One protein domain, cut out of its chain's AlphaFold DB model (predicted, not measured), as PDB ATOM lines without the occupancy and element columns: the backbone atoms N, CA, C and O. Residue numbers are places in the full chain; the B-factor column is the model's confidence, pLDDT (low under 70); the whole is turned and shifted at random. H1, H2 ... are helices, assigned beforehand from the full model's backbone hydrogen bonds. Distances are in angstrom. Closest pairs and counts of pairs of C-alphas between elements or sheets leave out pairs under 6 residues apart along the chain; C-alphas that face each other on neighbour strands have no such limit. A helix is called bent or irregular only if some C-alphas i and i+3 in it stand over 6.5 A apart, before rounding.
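This is residues 7 to 80 of the 176 residues of an uncharacterized protein of Muricauda sp. 501str8 (UniProt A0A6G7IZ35). H4 is a slanting helix on which two shorter helices pack, H3 on its first part and H2 farther along, with H2 crossing H4 nearly at a right angle. H1, sharply kinked near residue 19, makes the end of the domain away from H3, and it comes near H2 but touches no helix. The printed part has 74 residues with four named helices, in the order H1, H2, H3, H4, and no named strand; the class is all helix. The whole is compact, with a radius of gyration of the C-alphas of 12.7 A, and only just elongated, spanning 34 by 23 by 20 A.

H1, residues 7 to 26, is the longest helix by residues; it begins at C-alpha 7, at (-14.715, 1.419, 31.956), and measures 20.2 A from first to last C-alpha. It is irregular, with C-alphas 18 and 21 standing 9.5 A apart, and has a kink of 120 degrees near residue 19. H2, residues 28 to 38, measures 15.3 A and begins at (0.360, 6.200, 36.259). H3, residues 47 to 57, measures 15.4 A. H4, residues 62 to 78, measures 24.5 A and ends at C-alpha 78, at (-1.612, -9.140, 33.306).

H1 and H2 are close but not clearly touching, the closest C-alphas being those of Glu 8 and His 35, 7.8 A apart. Their lines stand at a shallow tilt of 19 degrees, opposite ways, though the line of H1 is a rough one. H2 touches H4, which meets it with residues 68 to 75 alone; the closest C-alphas are those of Leu 30 and Phe 72, 5.8 A apart. The lines of H2 and H4 are about perpendicular, at 78 degrees. H4 touches H3 with residues 62 to 69 alone, and the closest C-alphas are those of Ile 51 and Ile 65, 6.6 A apart. H3 and H4 run opposite ways at a steep tilt of 56 degrees. H1 is apart from H3 and from H4, and H2 is apart from H3. In H2, H3 and H4 every O i to N i+4 pair is within hydrogen-bond range; in H1, 12 of 16 are.

The two C-alphas farthest apart are those of Arg 17 and Glu 56, at 34.5 A, while those of Tyr 7 and Pro 80 are 13.7 A apart. The printed part has no cut. The links H1 to H2 and H3 to H4 are tight, and the link H2 to H3, with 8 residues, is short. The mean pLDDT of the printed part is 77.8, and the model's confidence is under 70 at residues 7 to 21, 23 to 24, 39 and 76 to 80.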
ATOM      1  N   TYR A   7     -15.675   2.515  31.852       48.50
ATOM      2  CA  TYR A   7     -14.715   1.419  31.956       48.50
ATOM      3  C   TYR A   7     -13.296   1.844  32.349       48.50
ATOM      4  O   TYR A   7     -12.559   1.066  32.954       48.50
ATOM      5  N   GLU A   8     -12.893   3.074  32.021       48.69
ATOM      6  CA  GLU A   8     -11.607   3.630  32.455       48.69
ATOM      7  C   GLU A   8     -11.639   3.875  33.967       48.69
ATOM      8  O   GLU A   8     -10.662   3.621  34.673       48.69
ATOM      9  N   ILE A   9     -12.804   4.290  34.472       53.22
ATOM     10  CA  ILE A   9     -13.074   4.485  35.897       53.22
ATOM     11  C   ILE A   9     -13.083   3.132  36.621       53.22
ATOM     12  O   ILE A   9     -12.468   3.005  37.678       53.22
ATOM     13  N   GLU A  10     -13.707   2.100  36.050       53.69
ATOM     14  CA  GLU A  10     -13.727   0.748  36.626       53.69
ATOM     15  C   GLU A  10     -12.333   0.114  36.710       53.69
ATOM     16  O   GLU A  10     -11.981  -0.447  37.751       53.69
ATOM     17  N   GLY A  11     -11.505   0.261  35.670       56.56
ATOM     18  CA  GLY A  11     -10.113  -0.195  35.698       56.56
ATOM     19  C   GLY A  11      -9.291   0.533  36.767       56.56
ATOM     20  O   GLY A  11      -8.617  -0.087  37.591       56.56
ATOM     21  N   LEU A  12      -9.407   1.857  36.845       62.84
ATOM     22  CA  LEU A  12      -8.746   2.632  37.897       62.84
ATOM     23  C   LEU A  12      -9.196   2.211  39.301       62.84
ATOM     24  O   LEU A  12      -8.353   2.061  40.185       62.84
ATOM     25  N   ILE A  13     -10.494   1.964  39.502       58.97
ATOM     26  CA  ILE A  13     -11.048   1.462  40.767       58.97
ATOM     27  C   ILE A  13     -10.510   0.063  41.098       58.97
ATOM     28  O   ILE A  13     -10.241  -0.205  42.268       58.97
ATOM     29  N   GLY A  14     -10.309  -0.813  40.109       58.28
ATOM     30  CA  GLY A  14      -9.696  -2.136  40.292       58.28
ATOM     31  C   GLY A  14      -8.283  -2.051  40.873       58.28
ATOM     32  O   GLY A  14      -8.012  -2.615  41.934       58.28
ATOM     33  N   ILE A  15      -7.419  -1.238  40.260       60.72
ATOM     34  CA  ILE A  15      -6.048  -1.005  40.749       60.72
ATOM     35  C   ILE A  15      -6.084  -0.396  42.156       60.72
ATOM     36  O   ILE A  15      -5.333  -0.820  43.038       60.72
ATOM     37  N   LEU A  16      -6.985   0.564  42.394       58.69
ATOM     38  CA  LEU A  16      -7.194   1.188  43.704       58.69
ATOM     39  C   LEU A  16      -7.598   0.170  44.776       58.69
ATOM     40  O   LEU A  16      -7.092   0.242  45.895       58.69
ATOM     41  N   ARG A  17      -8.486  -0.773  44.449       55.31
ATOM     42  CA  ARG A  17      -8.951  -1.817  45.374       55.31
ATOM     43  C   ARG A  17      -7.847  -2.810  45.723       55.31
ATOM     44  O   ARG A  17      -7.747  -3.204  46.879       55.31
ATOM     45  N   GLU A  18      -7.025  -3.196  44.752       60.12
ATOM     46  CA  GLU A  18      -6.004  -4.235  44.941       60.12
ATOM     47  C   GLU A  18      -4.695  -3.699  45.526       60.12
ATOM     48  O   GLU A  18      -4.032  -4.373  46.311       60.12
ATOM     49  N   THR A  19      -4.307  -2.481  45.152       60.62
ATOM     50  CA  THR A  19      -2.961  -1.945  45.430       60.62
ATOM     51  C   THR A  19      -2.972  -0.614  46.182       60.62
ATOM     52  O   THR A  19      -1.919  -0.107  46.589       60.62
ATOM     53  N   GLY A  20      -4.156  -0.034  46.387       66.62
ATOM     54  CA  GLY A  20      -4.316   1.301  46.947       66.62
ATOM     55  C   GLY A  20      -3.767   2.402  46.035       66.62
ATOM     56  O   GLY A  20      -3.305   2.179  44.916       66.62
ATOM     57  N   ILE A  21      -3.756   3.633  46.549       69.75
ATOM     58  CA  ILE A  21      -3.286   4.812  45.800       69.75
ATOM     59  C   ILE A  21      -1.812   4.705  45.369       69.75
ATOM     60  O   ILE A  21      -1.407   5.283  44.364       69.75
ATOM     61  N   LYS A  22      -1.006   3.922  46.098       70.12
ATOM     62  CA  LYS A  22       0.416   3.714  45.794       70.12
ATOM     63  C   LYS A  22       0.625   2.950  44.486       70.12
ATOM     64  O   LYS A  22       1.557   3.279  43.756       70.12
ATOM     65  N   GLY A  23      -0.217   1.965  44.172       68.25
ATOM     66  CA  GLY A  23      -0.102   1.230  42.911       68.25
ATOM     67  C   GLY A  23      -0.572   2.043  41.709       68.25
ATOM     68  O   GLY A  23       0.084   2.004  40.671       68.25
ATOM     69  N   ILE A  24      -1.604   2.880  41.869       69.44
ATOM     70  CA  ILE A  24      -2.002   3.839  40.825       69.44
ATOM     71  C   ILE A  24      -0.859   4.795  40.497       69.44
ATOM     72  O   ILE A  24      -0.526   4.973  39.331       69.44
ATOM     73  N   LEU A  25      -0.218   5.378  41.513       73.00
ATOM     74  CA  LEU A  25       0.896   6.300  41.289       73.00
ATOM     75  C   LEU A  25       2.082   5.605  40.607       73.00
ATOM     76  O   LEU A  25       2.678   6.174  39.693       73.00
ATOM     77  N   LYS A  26       2.377   4.356  40.993       75.19
ATOM     78  CA  LYS A  26       3.461   3.547  40.414       75.19
ATOM     79  C   LYS A  26       3.252   3.210  38.931       75.19
ATOM     80  O   LYS A  26       4.236   3.056  38.217       75.19
ATOM     81  N   HIS A  27       2.003   3.071  38.489       78.44
ATOM     82  CA  HIS A  27       1.643   2.677  37.121       78.44
ATOM     83  C   HIS A  27       0.945   3.798  36.338       78.44
ATOM     84  O   HIS A  27       0.304   3.544  35.319       78.44
ATOM     85  N   SER A  28       1.046   5.035  36.823       81.31
ATOM     86  CA  SER A  28       0.360   6.200  36.259       81.31
ATOM     87  C   SER A  28       0.724   6.451  34.795       81.31
ATOM     88  O   SER A  28      -0.147   6.747  33.984       81.31
ATOM     89  N   ASP A  29       1.984   6.242  34.433       84.25
ATOM     90  CA  ASP A  29       2.483   6.336  33.063       84.25
ATOM     91  C   ASP A  29       1.855   5.296  32.120       84.25
ATOM     92  O   ASP A  29       1.475   5.627  30.997       84.25
ATOM     93  N   LEU A  30       1.668   4.057  32.583       86.00
ATOM     94  CA  LEU A  30       0.999   2.990  31.828       86.00
ATOM     95  C   LEU A  30      -0.496   3.260  31.648       86.00
ATOM     96  O   LEU A  30      -1.046   2.991  30.583       86.00
ATOM     97  N   ILE A  31      -1.140   3.810  32.676       79.69
ATOM     98  CA  ILE A  31      -2.552   4.202  32.649       79.69
ATOM     99  C   ILE A  31      -2.768   5.326  31.632       79.69
ATOM    100  O   ILE A  31      -3.662   5.231  30.791       79.69
ATOM    101  N   VAL A  32      -1.935   6.371  31.685       83.44
ATOM    102  CA  VAL A  32      -1.987   7.487  30.731       83.44
ATOM    103  C   VAL A  32      -1.756   6.971  29.315       83.44
ATOM    104  O   VAL A  32      -2.504   7.314  28.403       83.44
ATOM    105  N   TRP A  33      -0.775   6.089  29.132       88.62
ATOM    106  CA  TRP A  33      -0.510   5.492  27.831       88.62
ATOM    107  C   TRP A  33      -1.680   4.645  27.309       88.62
ATOM    108  O   TRP A  33      -2.040   4.745  26.136       88.62
ATOM    109  N   ASN A  34      -2.330   3.867  28.177       82.50
ATOM    110  CA  ASN A  34      -3.536   3.126  27.818       82.50
ATOM    111  C   ASN A  34      -4.650   4.063  27.339       82.50
ATOM    112  O   ASN A  34      -5.255   3.815  26.301       82.50
ATOM    113  N   HIS A  35      -4.885   5.156  28.066       76.56
ATOM    114  CA  HIS A  35      -5.892   6.152  27.709       76.56
ATOM    115  C   HIS A  35      -5.629   6.768  26.326       76.56
ATOM    116  O   HIS A  35      -6.533   6.833  25.499       76.56
ATOM    117  N   ILE A  36      -4.380   7.148  26.036       81.56
ATOM    118  CA  ILE A  36      -3.974   7.700  24.729       81.56
ATOM    119  C   ILE A  36      -4.343   6.744  23.583       81.56
ATOM    120  O   ILE A  36      -4.854   7.180  22.548       81.56
ATOM    121  N   LEU A  37      -4.108   5.442  23.767       81.94
ATOM    122  CA  LEU A  37      -4.436   4.422  22.769       81.94
ATOM    123  C   LEU A  37      -5.947   4.211  22.628       81.94
ATOM    124  O   LEU A  37      -6.455   4.190  21.511       81.94
ATOM    125  N   GLU A  38      -6.676   4.089  23.738       71.75
ATOM    126  CA  GLU A  38      -8.131   3.868  23.730       71.75
ATOM    127  C   GLU A  38      -8.903   5.059  23.140       71.75
ATOM    128  O   GLU A  38      -9.961   4.889  22.534       71.75
ATOM    129  N   ARG A  39      -8.362   6.274  23.265       69.00
ATOM    130  CA  ARG A  39      -8.915   7.490  22.651       69.00
ATOM    131  C   ARG A  39      -8.532   7.660  21.181       69.00
ATOM    132  O   ARG A  39      -9.019   8.594  20.546       69.00
ATOM    133  N   GLY A  40      -7.686   6.778  20.646       75.38
ATOM    134  CA  GLY A  40      -7.232   6.823  19.259       75.38
ATOM    135  C   GLY A  40      -6.318   8.006  18.947       75.38
ATOM    136  O   GLY A  40      -6.203   8.383  17.788       75.38
ATOM    137  N   TRP A  41      -5.679   8.613  19.953       81.31
ATOM    138  CA  TRP A  41      -4.766   9.738  19.720       81.31
ATOM    139  C   TRP A  41      -3.479   9.285  19.026       81.31
ATOM    140  O   TRP A  41      -2.951   9.990  18.173       81.31
ATOM    141  N   CYS A  42      -3.003   8.078  19.342       86.44
ATOM    142  CA  CYS A  42      -1.956   7.408  18.578       86.44
ATOM    143  C   CYS A  42      -2.605   6.511  17.512       86.44
ATOM    144  O   CYS A  42      -2.916   5.352  17.782       86.44
ATOM    145  N   GLU A  43      -2.815   7.055  16.310       80.69
ATOM    146  CA  GLU A  43      -3.493   6.363  15.199       80.69
ATOM    147  C   GLU A  43      -2.763   5.083  14.751       80.69
ATOM    148  O   GLU A  43      -3.385   4.069  14.438       80.69
ATOM    149  N   ASP A  44      -1.429   5.116  14.750       85.06
ATOM    150  CA  ASP A  44      -0.581   3.983  14.389       85.06
ATOM    151  C   ASP A  44      -0.177   3.200  15.642       85.06
ATOM    152  O   ASP A  44       0.774   3.545  16.346       85.06
ATOM    153  N   SER A  45      -0.904   2.117  15.915       79.50
ATOM    154  CA  SER A  45      -0.656   1.254  17.071       79.50
ATOM    155  C   SER A  45       0.514   0.274  16.887       79.50
ATOM    156  O   SER A  45       0.685  -0.632  17.708       79.50
ATOM    157  N   SER A  46       1.295   0.375  15.807       87.56
ATOM    158  CA  SER A  46       2.543  -0.384  15.677       87.56
ATOM    159  C   SER A  46       3.587   0.130  16.672       87.56
ATOM    160  O   SER A  46       3.526   1.268  17.128       87.56
ATOM    161  N   ARG A  47       4.586  -0.691  17.017       85.88
ATOM    162  CA  ARG A  47       5.642  -0.259  17.945       85.88
ATOM    163  C   ARG A  47       6.365   0.995  17.440       85.88
ATOM    164  O   ARG A  47       6.625   1.894  18.232       85.88
ATOM    165  N   ASP A  48       6.657   1.059  16.145       89.44
ATOM    166  CA  ASP A  48       7.329   2.209  15.537       89.44
ATOM    167  C   ASP A  48       6.420   3.444  15.510       89.44
ATOM    168  O   ASP A  48       6.872   4.544  15.834       89.44
ATOM    169  N   GLY A  49       5.126   3.257  15.227       92.06
ATOM    170  CA  GLY A  49       4.109   4.304  15.327       92.06
ATOM    171  C   GLY A  49       3.997   4.888  16.733       92.06
ATOM    172  O   GLY A  49       4.034   6.107  16.903       92.06
ATOM    173  N   MET A  50       3.976   4.023  17.746       93.50
ATOM    174  CA  MET A  50       3.956   4.408  19.158       93.50
ATOM    175  C   MET A  50       5.229   5.152  19.577       93.50
ATOM    176  O   MET A  50       5.149   6.160  20.277       93.50
ATOM    177  N   ILE A  51       6.406   4.681  19.144       93.31
ATOM    178  CA  ILE A  51       7.683   5.361  19.404       93.31
ATOM    179  C   ILE A  51       7.668   6.757  18.784       93.31
ATOM    180  O   ILE A  51       8.043   7.719  19.451       93.31
ATOM    181  N   ARG A  52       7.234   6.875  17.525       94.12
ATOM    182  CA  ARG A  52       7.119   8.162  16.831       94.12
ATOM    183  C   ARG A  52       6.193   9.108  17.592       94.12
ATOM    184  O   ARG A  52       6.624  10.198  17.949       94.12
ATOM    185  N   TYR A  53       4.985   8.652  17.922       94.81
ATOM    186  CA  TYR A  53       4.004   9.448  18.657       94.81
ATOM    187  C   TYR A  53       4.568   9.965  19.987       94.81
ATOM    188  O   TYR A  53       4.475  11.154  20.282       94.81
ATOM    189  N   LEU A  54       5.201   9.093  20.779       94.12
ATOM    190  CA  LEU A  54       5.777   9.476  22.068       94.12
ATOM    191  C   LEU A  54       6.932  10.473  21.921       94.12
ATOM    192  O   LEU A  54       7.030  11.391  22.727       94.12
ATOM    193  N   ARG A  55       7.777  10.346  20.889       94.06
ATOM    194  CA  ARG A  55       8.864  11.310  20.629       94.06
ATOM    195  C   ARG A  55       8.357  12.682  20.203       94.06
ATOM    196  O   ARG A  55       9.010  13.676  20.485       94.06
ATOM    197  N   GLU A  56       7.245  12.726  19.478       94.56
ATOM    198  CA  GLU A  56       6.662  13.972  18.972       94.56
ATOM    199  C   GLU A  56       5.851  14.712  20.043       94.56
ATOM    200  O   GLU A  56       5.743  15.933  19.992       94.56
ATOM    201  N   ASN A  57       5.296  13.982  21.016       92.75
ATOM    202  CA  ASN A  57       4.333  14.518  21.982       92.75
ATOM    203  C   ASN A  57       4.839  14.528  23.435       92.75
ATOM    204  O   ASN A  57       4.092  14.909  24.334       92.75
ATOM    205  N   THR A  58       6.074  14.091  23.696       90.94
ATOM    206  CA  THR A  58       6.662  14.067  25.044       90.94
ATOM    207  C   THR A  58       8.159  14.368  25.009       90.94
ATOM    208  O   THR A  58       8.813  14.164  23.991       90.94
ATOM    209  N   ASP A  59       8.720  14.755  26.156       92.69
ATOM    210  CA  ASP A  59      10.168  14.939  26.339       92.69
ATOM    211  C   ASP A  59      10.907  13.632  26.696       92.69
ATOM    212  O   ASP A  59      12.052  13.656  27.151       92.69
ATOM    213  N   MET A  60      10.262  12.469  26.534       91.12
ATOM    214  CA  MET A  60      10.864  11.186  26.890       91.12
ATOM    215  C   MET A  60      12.043  10.851  25.971       91.12
ATOM    216  O   MET A  60      11.967  10.927  24.741       91.12
ATOM    217  N   SER A  61      13.131  10.367  26.562       94.56
ATOM    218  CA  SER A  61      14.225   9.758  25.816       94.56
ATOM    219  C   SER A  61      13.793   8.435  25.171       94.56
ATOM    220  O   SER A  61      12.875   7.747  25.621       94.56
ATOM    221  N   TYR A  62      14.516   8.005  24.136       90.44
ATOM    222  CA  TYR A  62      14.254   6.720  23.476       90.44
ATOM    223  C   TYR A  62      14.295   5.521  24.446       90.44
ATOM    224  O   TYR A  62      13.527   4.565  24.296       90.44
ATOM    225  N   GLY A  63      15.167   5.575  25.461       92.75
ATOM    226  CA  GLY A  63      15.253   4.550  26.502       92.75
ATOM    227  C   GLY A  63      14.007   4.511  27.388       92.75
ATOM    228  O   GLY A  63      13.477   3.432  27.654       92.75
ATOM    229  N   GLU A  64      13.495   5.677  27.782       92.81
ATOM    230  CA  GLU A  64      12.260   5.799  28.568       92.81
ATOM    231  C   GLU A  64      11.042   5.319  27.781       92.81
ATOM    232  O   GLU A  64      10.254   4.532  28.305       92.81
ATOM    233  N   ILE A  65      10.943   5.687  26.500       94.88
ATOM    234  CA  ILE A  65       9.891   5.212  25.589       94.88
ATOM    235  C   ILE A  65       9.930   3.689  25.475       94.88
ATOM    236  O   ILE A  65       8.923   3.007  25.651       94.88
ATOM    237  N   THR A  66      11.113   3.131  25.223       92.56
ATOM    238  CA  THR A  66      11.298   1.681  25.105       92.56
ATOM    239  C   THR A  66      10.887   0.964  26.393       92.56
ATOM    240  O   THR A  66      10.194  -0.054  26.337       92.56
ATOM    241  N   SER A  67      11.271   1.512  27.546       93.56
ATOM    242  CA  SER A  67      10.896   0.997  28.864       93.56
ATOM    243  C   SER A  67       9.387   1.067  29.104       93.56
ATOM    244  O   SER A  67       8.797   0.084  29.550       93.56
ATOM    245  N   LEU A  68       8.737   2.190  28.780       93.69
ATOM    246  CA  LEU A  68       7.285   2.355  28.868       93.69
ATOM    247  C   LEU A  68       6.558   1.313  28.019       93.69
ATOM    248  O   LEU A  68       5.709   0.598  28.539       93.69
ATOM    249  N   LEU A  69       6.921   1.179  26.742       93.00
ATOM    250  CA  LEU A  69       6.247   0.258  25.824       93.00
ATOM    251  C   LEU A  69       6.434  -1.209  26.226       93.00
ATOM    252  O   LEU A  69       5.516  -2.012  26.068       93.00
ATOM    253  N   ASN A  70       7.601  -1.567  26.766       88.88
ATOM    254  CA  ASN A  70       7.846  -2.916  27.273       88.88
ATOM    255  C   ASN A  70       7.031  -3.185  28.544       88.88
ATOM    256  O   ASN A  70       6.277  -4.153  28.583       88.88
ATOM    257  N   ARG A  71       7.085  -2.279  29.530       89.38
ATOM    258  CA  ARG A  71       6.257  -2.378  30.743       89.38
ATOM    259  C   ARG A  71       4.770  -2.405  30.413       89.38
ATOM    260  O   ARG A  71       4.030  -3.137  31.051       89.38
ATOM    261  N   PHE A  72       4.331  -1.650  29.409       86.81
ATOM    262  CA  PHE A  72       2.947  -1.638  28.951       86.81
ATOM    263  C   PHE A  72       2.535  -2.957  28.308       86.81
ATOM    264  O   PHE A  72       1.438  -3.438  28.571       86.81
ATOM    265  N   LYS A  73       3.407  -3.570  27.501       82.56
ATOM    266  CA  LYS A  73       3.166  -4.903  26.937       82.56
ATOM    267  C   LYS A  73       2.981  -5.939  28.047       82.56
ATOM    268  O   LYS A  73       2.000  -6.679  28.009       82.56
ATOM    269  N   ASP A  74       3.881  -5.954  29.026       76.50
ATOM    270  CA  ASP A  74       3.834  -6.894  30.151       76.50
ATOM    271  C   ASP A  74       2.603  -6.630  31.029       76.50
ATOM    272  O   ASP A  74       1.862  -7.544  31.381       76.50
ATOM    273  N   TRP A  75       2.315  -5.357  31.303       74.81
ATOM    274  CA  TRP A  75       1.119  -4.931  32.020       74.81
ATOM    275  C   TRP A  75      -0.152  -5.384  31.295       74.81
ATOM    276  O   TRP A  75      -1.007  -6.006  31.909       74.81
ATOM    277  N   LYS A  76      -0.244  -5.215  29.973       68.19
ATOM    278  CA  LYS A  76      -1.393  -5.663  29.169       68.19
ATOM    279  C   LYS A  76      -1.616  -7.182  29.214       68.19
ATOM    280  O   LYS A  76      -2.759  -7.620  29.121       68.19
ATOM    281  N   GLN A  77      -0.561  -7.983  29.392       58.28
ATOM    282  CA  GLN A  77      -0.666  -9.439  29.579       58.28
ATOM    283  C   GLN A  77      -1.205  -9.837  30.959       58.28
ATOM    284  O   GLN A  77      -1.801 -10.903  31.093       58.28
ATOM    285  N   LEU A  78      -1.036  -8.978  31.965       53.94
ATOM    286  CA  LEU A  78      -1.612  -9.140  33.306       53.94
ATOM    287  C   LEU A  78      -3.061  -8.622  33.391       53.94
ATOM    288  O   LEU A  78      -3.781  -8.940  34.333       53.94
ATOM    289  N   LEU A  79      -3.497  -7.863  32.381       52.97
ATOM    290  CA  LEU A  79      -4.809  -7.225  32.252       52.97
ATOM    291  C   LEU A  79      -5.900  -7.948  31.417       52.97
ATOM    292  O   LEU A  79      -6.817  -7.267  30.948       52.97
ATOM    293  N   PRO A  80      -5.933  -9.280  31.207       45.81
ATOM    294  CA  PRO A  80      -7.098  -9.903  30.576       45.81
ATOM    295  C   PRO A  80      -8.424  -9.608  31.308       45.81
ATOM    296  O   PRO A  80      -9.474  -9.545  30.677       45.81
TER     297      PRO A  80